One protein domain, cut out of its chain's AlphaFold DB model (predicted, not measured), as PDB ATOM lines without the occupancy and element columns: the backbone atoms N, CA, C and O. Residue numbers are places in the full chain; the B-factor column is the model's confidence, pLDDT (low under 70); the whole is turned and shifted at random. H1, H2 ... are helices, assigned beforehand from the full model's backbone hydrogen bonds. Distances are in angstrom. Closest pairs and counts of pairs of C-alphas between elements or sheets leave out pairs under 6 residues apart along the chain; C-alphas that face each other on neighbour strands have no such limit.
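This is residues 16 to 83 of the 151 residues of the protein "Baseplate protein" of Salmonella sp. NCTC 6947 (UniProt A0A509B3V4). One long helix, H2, makes most of the length of a thin rod; H1 slants across to meet its first half, and the short H3 sits beyond its far end. The printed part has 68 residues with three named helices, H1, H2, H3 in chain order, and no named strand: all helix. It is extended, with a radius of gyration of the C-alphas of 18.8 A and spans of 58 by 18 by 13 A.

H1, residues 16 to 30, touches H2, residues 39 to 64, with its residues 18 to 23 alone, and H2 touches H1 with its residues 44 to 52 alone. Their closest C-alphas, of Leu 19 and Val 48, are 6.0 A apart. They run opposite ways at a steep tilt of 48 degrees. H2 and H3, residues 74 to 81, are close but not clearly touching, the closest C-alphas being Gln 64 and Met 74, 6.4 A; they run the same way at a steep tilt of 43 degrees. H1 and H3 are apart. In H1, H2 and H3 every O i to N i+4 pair is within hydrogen-bond range.

H1 begins at C-alpha 16 (259.553, 243.367, 187.874) and is 20.7 A long. H2 is 38.2 A long. H3, 11.2 A, ends at C-alpha 81 (268.933, 238.823, 225.337).

The C-alphas farthest apart, of Lys 32 and Gly 83, are 58.5 A apart. The printed part has no cut, both links are short, and no printed residue is under 70 in pLDDT.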
ATOM      1  N   GLU A  16     259.194 243.646 189.274       91.75
ATOM      2  CA  GLU A  16     259.553 243.367 187.874       91.75
ATOM      3  C   GLU A  16     260.524 242.187 187.725       91.75
ATOM      4  O   GLU A  16     260.598 241.561 186.666       91.75
ATOM      5  N   VAL A  17     261.314 241.890 188.760       93.38
ATOM      6  CA  VAL A  17     262.220 240.733 188.751       93.38
ATOM      7  C   VAL A  17     261.419 239.466 189.010       93.38
ATOM      8  O   VAL A  17     261.483 238.543 188.204       93.38
ATOM      9  N   ILE A  18     260.591 239.481 190.056       93.31
ATOM     10  CA  ILE A  18     259.718 238.362 190.428       93.31
ATOM     11  C   ILE A  18     258.765 238.027 189.275       93.31
ATOM     12  O   ILE A  18     258.594 236.866 188.922       93.31
ATOM     13  N   LEU A  19     258.194 239.044 188.627       93.69
ATOM     14  CA  LEU A  19     257.308 238.868 187.480       93.69
ATOM     15  C   LEU A  19     257.995 238.131 186.332       93.69
ATOM     16  O   LEU A  19     257.412 237.213 185.766       93.69
ATOM     17  N   ARG A  20     259.234 238.506 185.997       92.75
ATOM     18  CA  ARG A  20     259.989 237.829 184.934       92.75
ATOM     19  C   ARG A  20     260.291 236.382 185.298       92.75
ATOM     20  O   ARG A  20     260.097 235.511 184.463       92.75
ATOM     21  N   GLU A  21     260.687 236.119 186.541       93.25
ATOM     22  CA  GLU A  21     260.929 234.753 187.024       93.25
ATOM     23  C   GLU A  21     259.669 233.881 186.936       93.25
ATOM     24  O   GLU A  21     259.736 232.736 186.486       93.25
ATOM     25  N   VAL A  22     258.513 234.426 187.327       93.19
ATOM     26  CA  VAL A  22     257.232 233.708 187.288       93.19
ATOM     27  C   VAL A  22     256.756 233.486 185.851       93.19
ATOM     28  O   VAL A  22     256.271 232.398 185.547       93.19
ATOM     29  N   ILE A  23     256.929 234.462 184.953       93.12
ATOM     30  CA  ILE A  23     256.623 234.290 183.524       93.12
ATOM     31  C   ILE A  23     257.532 233.223 182.911       93.12
ATOM     32  O   ILE A  23     257.029 232.298 182.282       93.12
ATOM     33  N   ASP A  24     258.843 233.288 183.150       94.00
ATOM     34  CA  ASP A  24     259.797 232.304 182.631       94.00
ATOM     35  C   ASP A  24     259.480 230.885 183.126       94.00
ATOM     36  O   ASP A  24     259.688 229.908 182.404       94.00
ATOM     37  N   TRP A  25     259.006 230.748 184.368       93.50
ATOM     38  CA  TRP A  25     258.544 229.472 184.908       93.50
ATOM     39  C   TRP A  25     257.249 229.006 184.231       93.50
ATOM     40  O   TRP A  25     257.164 227.859 183.791       93.50
ATOM     41  N   TYR A  26     256.272 229.901 184.077       93.00
ATOM     42  CA  TYR A  26     254.994 229.592 183.443       93.00
ATOM     43  C   TYR A  26     255.153 229.163 181.977       93.00
ATOM     44  O   TYR A  26     254.583 228.154 181.563       93.00
ATOM     45  N   GLU A  27     255.970 229.877 181.198       92.94
ATOM     46  CA  GLU A  27     256.222 229.553 179.788       92.94
ATOM     47  C   GLU A  27     256.917 228.191 179.626       92.94
ATOM     48  O   GLU A  27     256.630 227.460 178.673       92.94
ATOM     49  N   LYS A  28     257.787 227.809 180.573       94.50
ATOM     50  CA  LYS A  28     258.449 226.493 180.583       94.50
ATOM     51  C   LYS A  28     257.478 225.349 180.861       94.50
ATOM     52  O   LYS A  28     257.564 224.327 180.187       94.50
ATOM     53  N   GLU A  29     256.578 225.512 181.826       93.81
ATOM     54  CA  GLU A  29     255.622 224.465 182.220       93.81
ATOM     55  C   GLU A  29     254.449 224.344 181.236       93.81
ATOM     56  O   GLU A  29     254.022 223.244 180.888       93.81
ATOM     57  N   SER A  30     253.933 225.475 180.752       89.25
ATOM     58  CA  SER A  30     252.796 225.517 179.825       89.25
ATOM     59  C   SER A  30     253.210 225.211 178.378       89.25
ATOM     60  O   SER A  30     252.395 224.761 177.571       89.25
ATOM     61  N   GLY A  31     254.478 225.465 178.020       89.38
ATOM     62  CA  GLY A  31     254.976 225.367 176.643       89.38
ATOM     63  C   GLY A  31     254.367 226.409 175.695       89.38
ATOM     64  O   GLY A  31     254.510 226.303 174.475       89.38
ATOM     65  N   LYS A  32     253.664 227.405 176.245       86.69
ATOM     66  CA  LYS A  32     253.014 228.507 175.531       86.69
ATOM     67  C   LYS A  32     253.697 229.817 175.888       86.69
ATOM     68  O   LYS A  32     254.115 230.011 177.023       86.69
ATOM     69  N   LYS A  33     253.765 230.719 174.911       88.88
ATOM     70  CA  LYS A  33     254.262 232.079 175.111       88.88
ATOM     71  C   LYS A  33     253.138 232.970 175.620       88.88
ATOM     72  O   LYS A  33     252.064 232.969 175.020       88.88
ATOM     73  N   LEU A  34     253.397 233.719 176.686       88.25
ATOM     74  CA  LEU A  34     252.388 234.532 177.355       88.25
ATOM     75  C   LEU A  34     252.397 235.968 176.811       88.25
ATOM     76  O   LEU A  34     253.458 236.592 176.717       88.25
ATOM     77  N   TYR A  35     251.226 236.515 176.473       87.94
ATOM     78  CA  TYR A  35     251.098 237.909 176.046       87.94
ATOM     79  C   TYR A  35     250.478 238.783 177.147       87.94
ATOM     80  O   TYR A  35     249.662 238.317 177.937       87.94
ATOM     81  N   PRO A  36     250.810 240.089 177.209       82.62
ATOM     82  CA  PRO A  36     250.363 240.954 178.307       82.62
ATOM     83  C   PRO A  36     248.843 241.145 178.419       82.62
ATOM     84  O   PRO A  36     248.366 241.554 179.472       82.62
ATOM     85  N   ALA A  37     248.099 240.922 177.333       86.12
ATOM     86  CA  ALA A  37     246.649 241.115 177.275       86.12
ATOM     87  C   ALA A  37     245.850 239.836 177.576       86.12
ATOM     88  O   ALA A  37     244.620 239.882 177.566       86.12
ATOM     89  N   ASP A  38     246.536 238.722 177.834       89.69
ATOM     90  CA  ASP A  38     245.896 237.453 178.158       89.69
ATOM     91  C   ASP A  38     245.380 237.473 179.608       89.69
ATOM     92  O   ASP A  38     245.946 238.113 180.502       89.69
ATOM     93  N   ASP A  39     244.294 236.749 179.858       90.88
ATOM     94  CA  ASP A  39     243.690 236.596 181.183       90.88
ATOM     95  C   ASP A  39     244.645 235.924 182.182       90.88
ATOM     96  O   ASP A  39     244.739 236.344 183.339       90.88
ATOM     97  N   GLU A  40     245.427 234.949 181.716       90.50
ATOM     98  CA  GLU A  40     246.491 234.293 182.486       90.50
ATOM     99  C   GLU A  40     247.560 235.296 182.960       90.50
ATOM    100  O   GLU A  40     247.983 235.258 184.120       90.50
ATOM    101  N   ALA A  41     247.953 236.250 182.109       90.44
ATOM    102  CA  ALA A  41     248.932 237.276 182.460       90.44
ATOM    103  C   ALA A  41     248.385 238.241 183.518       90.44
ATOM    104  O   ALA A  41     249.097 238.614 184.452       90.44
ATOM    105  N   LEU A  42     247.107 238.620 183.417       91.06
ATOM    106  CA  LEU A  42     246.453 239.452 184.427       91.06
ATOM    107  C   LEU A  42     246.401 238.746 185.792       91.06
ATOM    108  O   LEU A  42     246.661 239.376 186.821       91.06
ATOM    109  N   LEU A  43     246.125 237.438 185.802       92.19
ATOM    110  CA  LEU A  43     246.130 236.633 187.022       92.19
ATOM    111  C   LEU A  43     247.535 236.544 187.634       92.19
ATOM    112  O   LEU A  43     247.693 236.762 188.837       92.19
ATOM    113  N   ILE A  44     248.561 236.291 186.816       93.25
ATOM    114  CA  ILE A  44     249.960 236.254 187.264       93.25
ATOM    115  C   ILE A  44     250.368 237.600 187.870       93.25
ATOM    116  O   ILE A  44     250.925 237.627 188.965       93.25
ATOM    117  N   ASN A  45     250.022 238.721 187.230       93.06
ATOM    118  CA  ASN A  45     250.300 240.060 187.757       93.06
ATOM    119  C   ASN A  45     249.689 240.283 189.148       93.06
ATOM    120  O   ASN A  45     250.340 240.836 190.038       93.06
ATOM    121  N   MET A  46     248.451 239.824 189.359       93.25
ATOM    122  CA  MET A  46     247.792 239.909 190.662       93.25
ATOM    123  C   MET A  46     248.531 239.089 191.729       93.25
ATOM    124  O   MET A  46     248.731 239.573 192.846       93.25
ATOM    125  N   VAL A  47     248.941 237.861 191.397       93.62
ATOM    126  CA  VAL A  47     249.668 236.976 192.321       93.62
ATOM    127  C   VAL A  47     251.046 237.545 192.647       93.62
ATOM    128  O   VAL A  47     251.383 237.662 193.824       93.62
ATOM    129  N   VAL A  48     251.800 237.984 191.637       95.31
ATOM    130  CA  VAL A  48     253.142 238.559 191.805       95.31
ATOM    131  C   VAL A  48     253.103 239.809 192.676       95.31
ATOM    132  O   VAL A  48     253.935 239.955 193.566       95.31
ATOM    133  N   TYR A  49     252.115 240.686 192.488       93.56
ATOM    134  CA  TYR A  49     251.958 241.861 193.345       93.56
ATOM    135  C   TYR A  49     251.701 241.479 194.810       93.56
ATOM    136  O   TYR A  49     252.251 242.075 195.734       93.56
ATOM    137  N   ARG A  50     250.872 240.459 195.058       94.56
ATOM    138  CA  ARG A  50     250.637 239.971 196.425       94.56
ATOM    139  C   ARG A  50     251.882 239.320 197.015       94.56
ATOM    140  O   ARG A  50     252.133 239.494 198.204       94.56
ATOM    141  N   GLU A  51     252.645 238.597 196.208       94.69
ATOM    142  CA  GLU A  51     253.894 237.974 196.627       94.69
ATOM    143  C   GLU A  51     254.974 239.011 196.950       94.69
ATOM    144  O   GLU A  51     255.634 238.880 197.982       94.69
ATOM    145  N   SER A  52     255.120 240.068 196.143       94.19
ATOM    146  CA  SER A  52     256.106 241.125 196.400       94.19
ATOM    147  C   SER A  52     255.854 241.791 197.752       94.19
ATOM    148  O   SER A  52     256.782 241.914 198.544       94.19
ATOM    149  N   LEU A  53     254.590 242.083 198.083       94.81
ATOM    150  CA  LEU A  53     254.216 242.621 199.397       94.81
ATOM    151  C   LEU A  53     254.572 241.672 200.552       94.81
ATOM    152  O   LEU A  53     254.967 242.116 201.628       94.81
ATOM    153  N   VAL A  54     254.426 240.360 200.359       95.44
ATOM    154  CA  VAL A  54     254.814 239.377 201.381       95.44
ATOM    155  C   VAL A  54     256.332 239.343 201.539       95.44
ATOM    156  O   VAL A  54     256.821 239.326 202.669       95.44
ATOM    157  N   ARG A  55     257.087 239.382 200.436       95.00
ATOM    158  CA  ARG A  55     258.555 239.433 200.465       95.00
ATOM    159  C   ARG A  55     259.070 240.728 201.108       95.00
ATOM    160  O   ARG A  55     260.007 240.651 201.897       95.00
ATOM    161  N   ASP A  56     258.411 241.865 200.876       94.50
ATOM    162  CA  ASP A  56     258.676 243.142 201.561       94.50
ATOM    163  C   ASP A  56     258.525 243.001 203.079       94.50
ATOM    164  O   ASP A  56     259.417 243.369 203.844       94.50
ATOM    165  N   ILE A  57     257.412 242.414 203.529       95.12
ATOM    166  CA  ILE A  57     257.162 242.195 204.958       95.12
ATOM    167  C   ILE A  57     258.211 241.251 205.550       95.12
ATOM    168  O   ILE A  57     258.698 241.497 206.651       95.12
ATOM    169  N   ILE A  58     258.583 240.182 204.842       95.12
ATOM    170  CA  ILE A  58     259.614 239.248 205.312       95.12
ATOM    171  C   ILE A  58     260.966 239.954 205.430       95.12
ATOM    172  O   ILE A  58     261.648 239.765 206.435       95.12
ATOM    173  N   GLN A  59     261.340 240.779 204.451       93.56
ATOM    174  CA  GLN A  59     262.570 241.565 204.484       93.56
ATOM    175  C   GLN A  59     262.588 242.519 205.690       93.56
ATOM    176  O   GLN A  59     263.584 242.566 206.414       93.56
ATOM    177  N   ASP A  60     261.479 243.216 205.961       92.44
ATOM    178  CA  ASP A  60     261.355 244.092 207.131       92.44
ATOM    179  C   ASP A  60     261.448 243.299 208.444       92.44
ATOM    180  O   ASP A  60     262.247 243.635 209.317       92.44
ATOM    181  N   VAL A  61     260.699 242.198 208.577       94.19
ATOM    182  CA  VAL A  61     260.717 241.339 209.775       94.19
ATOM    183  C   VAL A  61     262.097 240.716 210.000       94.19
ATOM    184  O   VAL A  61     262.558 240.652 211.139       94.19
ATOM    185  N   ALA A  62     262.786 240.299 208.937       93.06
ATOM    186  CA  ALA A  62     264.160 239.821 209.019       93.06
ATOM    187  C   ALA A  62     265.095 240.933 209.511       93.06
ATOM    188  O   ALA A  62     265.884 240.697 210.425       93.06
ATOM    189  N   GLY A  63     264.946 242.156 208.988       91.38
ATOM    190  CA  GLY A  63     265.660 243.348 209.448       91.38
ATOM    191  C   GLY A  63     265.421 243.671 210.926       91.38
ATOM    192  O   GLY A  63     266.360 244.039 211.633       91.38
ATOM    193  N   GLN A  64     264.204 243.450 211.436       92.31
ATOM    194  CA  GLN A  64     263.880 243.642 212.856       92.31
ATOM    195  C   GLN A  64     264.649 242.702 213.802       92.31
ATOM    196  O   GLN A  64     264.741 242.999 214.992       92.31
ATOM    197  N   ASN A  65     265.242 241.614 213.300       91.25
ATOM    198  CA  ASN A  65     266.114 240.745 214.095       91.25
ATOM    199  C   ASN A  65     267.552 241.287 214.223       91.25
ATOM    200  O   ASN A  65     268.327 240.776 215.033       91.25
ATOM    201  N   LEU A  66     267.930 242.314 213.452       90.25
ATOM    202  CA  LEU A  66     269.245 242.949 213.539       90.25
ATOM    203  C   LEU A  66     269.193 244.180 214.441       90.25
ATOM    204  O   LEU A  66     268.482 245.141 214.163       90.25
ATOM    205  N   VAL A  67     270.046 244.202 215.469       88.31
ATOM    206  CA  VAL A  67     270.117 245.292 216.465       88.31
ATOM    207  C   VAL A  67     270.326 246.674 215.828       88.31
ATOM    208  O   VAL A  67     269.848 247.669 216.358       88.31
ATOM    209  N   ALA A  68     271.018 246.746 214.687       88.12
ATOM    210  CA  ALA A  68     271.294 248.004 213.995       88.12
ATOM    211  C   ALA A  68     270.066 248.624 213.297       88.12
ATOM    212  O   ALA A  68     270.047 249.834 213.091       88.12
ATOM    213  N   ILE A  69     269.073 247.809 212.924       87.81
ATOM    214  CA  ILE A  69     267.908 248.213 212.108       87.81
ATOM    215  C   ILE A  69     266.601 248.111 212.914       87.81
ATOM    216  O   ILE A  69     265.607 248.767 212.599       87.81
ATOM    217  N   ALA A  70     266.593 247.305 213.978       91.31
ATOM    218  CA  ALA A  70     265.418 247.041 214.789       91.31
ATOM    219  C   ALA A  70     264.786 248.317 215.377       91.31
ATOM    220  O   ALA A  70     265.459 249.186 215.934       91.31
ATOM    221  N   ARG A  71     263.453 248.386 215.319       92.56
ATOM    222  CA  ARG A  71     262.622 249.436 215.919       92.56
ATOM    223  C   ARG A  71     261.913 248.927 217.171       92.56
ATOM    224  O   ARG A  71     261.838 247.726 217.429       92.56
ATOM    225  N   ALA A  72     261.381 249.848 217.972       89.50
ATOM    226  CA  ALA A  72     260.571 249.474 219.129       89.50
ATOM    227  C   ALA A  72     259.305 248.711 218.673       89.50
ATOM    228  O   ALA A  72     258.679 249.138 217.700       89.50
ATOM    229  N   PRO A  73     258.905 247.609 219.341       90.19
ATOM    230  CA  PRO A  73     259.454 247.046 220.584       90.19
ATOM    231  C   PRO A  73     260.550 245.979 220.386       90.19
ATOM    232  O   PRO A  73     261.089 245.478 221.370       90.19
ATOM    233  N   MET A  74     260.891 245.608 219.146       94.88
ATOM    234  CA  MET A  74     261.804 244.487 218.875       94.88
ATOM    235  C   MET A  74     263.216 244.731 219.419       94.88
ATOM    236  O   MET A  74     263.819 243.832 220.000       94.88
ATOM    237  N   ILE A  75     263.711 245.968 219.324       94.06
ATOM    238  CA  ILE A  75     265.020 246.338 219.881       94.06
ATOM    239  C   ILE A  75     265.106 246.128 221.403       94.06
ATOM    240  O   ILE A  75     266.167 245.771 221.910       94.06
ATOM    241  N   ASP A  76     263.994 246.285 222.128       92.31
ATOM    242  CA  ASP A  76     263.949 246.064 223.575       92.31
ATOM    243  C   ASP A  76     264.036 244.556 223.891       92.31
ATOM    244  O   ASP A  76     264.776 244.156 224.791       92.31
ATOM    245  N   PHE A  77     263.380 243.697 223.094       92.81
ATOM    246  CA  PHE A  77     263.530 242.239 223.202       92.81
ATOM    247  C   PHE A  77     264.954 241.772 222.886       92.81
ATOM    248  O   PHE A  77     265.502 240.943 223.612       92.81
ATOM    249  N   LEU A  78     265.582 242.329 221.847       93.00
ATOM    250  CA  LEU A  78     266.984 242.045 221.532       93.00
ATOM    251  C   LEU A  78     267.918 242.518 222.658       93.00
ATOM    252  O   LEU A  78     268.854 241.807 223.021       93.00
ATOM    253  N   GLY A  79     267.632 243.675 223.260       92.25
ATOM    254  CA  GLY A  79     268.327 244.172 224.449       92.25
ATOM    255  C   GLY A  79     268.231 243.205 225.632       92.25
ATOM    256  O   GLY A  79     269.243 242.920 226.276       92.25
ATOM    257  N   HIS A  80     267.051 242.627 225.877       91.38
ATOM    258  CA  HIS A  80     266.856 241.659 226.960       91.38
ATOM    259  C   HIS A  80     267.753 240.419 226.813       91.38
ATOM    260  O   HIS A  80     268.228 239.901 227.824       91.38
ATOM    261  N   LEU A  81     268.043 239.969 225.586       90.06
ATOM    262  CA  LEU A  81     268.933 238.823 225.337       90.06
ATOM    263  C   LEU A  81     270.385 239.095 225.750       90.06
ATOM    264  O   LEU A  81     271.077 238.187 226.202       90.06
ATOM    265  N   VAL A  82     270.838 240.346 225.635       91.00
ATOM    266  CA  VAL A  82     272.172 240.785 226.082       91.00
ATOM    267  C   VAL A  82     272.167 241.324 227.519       91.00
ATOM    268  O   VAL A  82     273.174 241.852 227.988       91.00
ATOM    269  N   GLY A  83     271.044 241.194 228.235       91.06
ATOM    270  CA  GLY A  83     270.884 241.661 229.614       91.06
ATOM    271  C   GLY A  83     270.782 243.183 229.761       91.06
ATOM    272  O   GLY A  83     270.975 243.707 230.859       91.06
TER     273      GLY A  83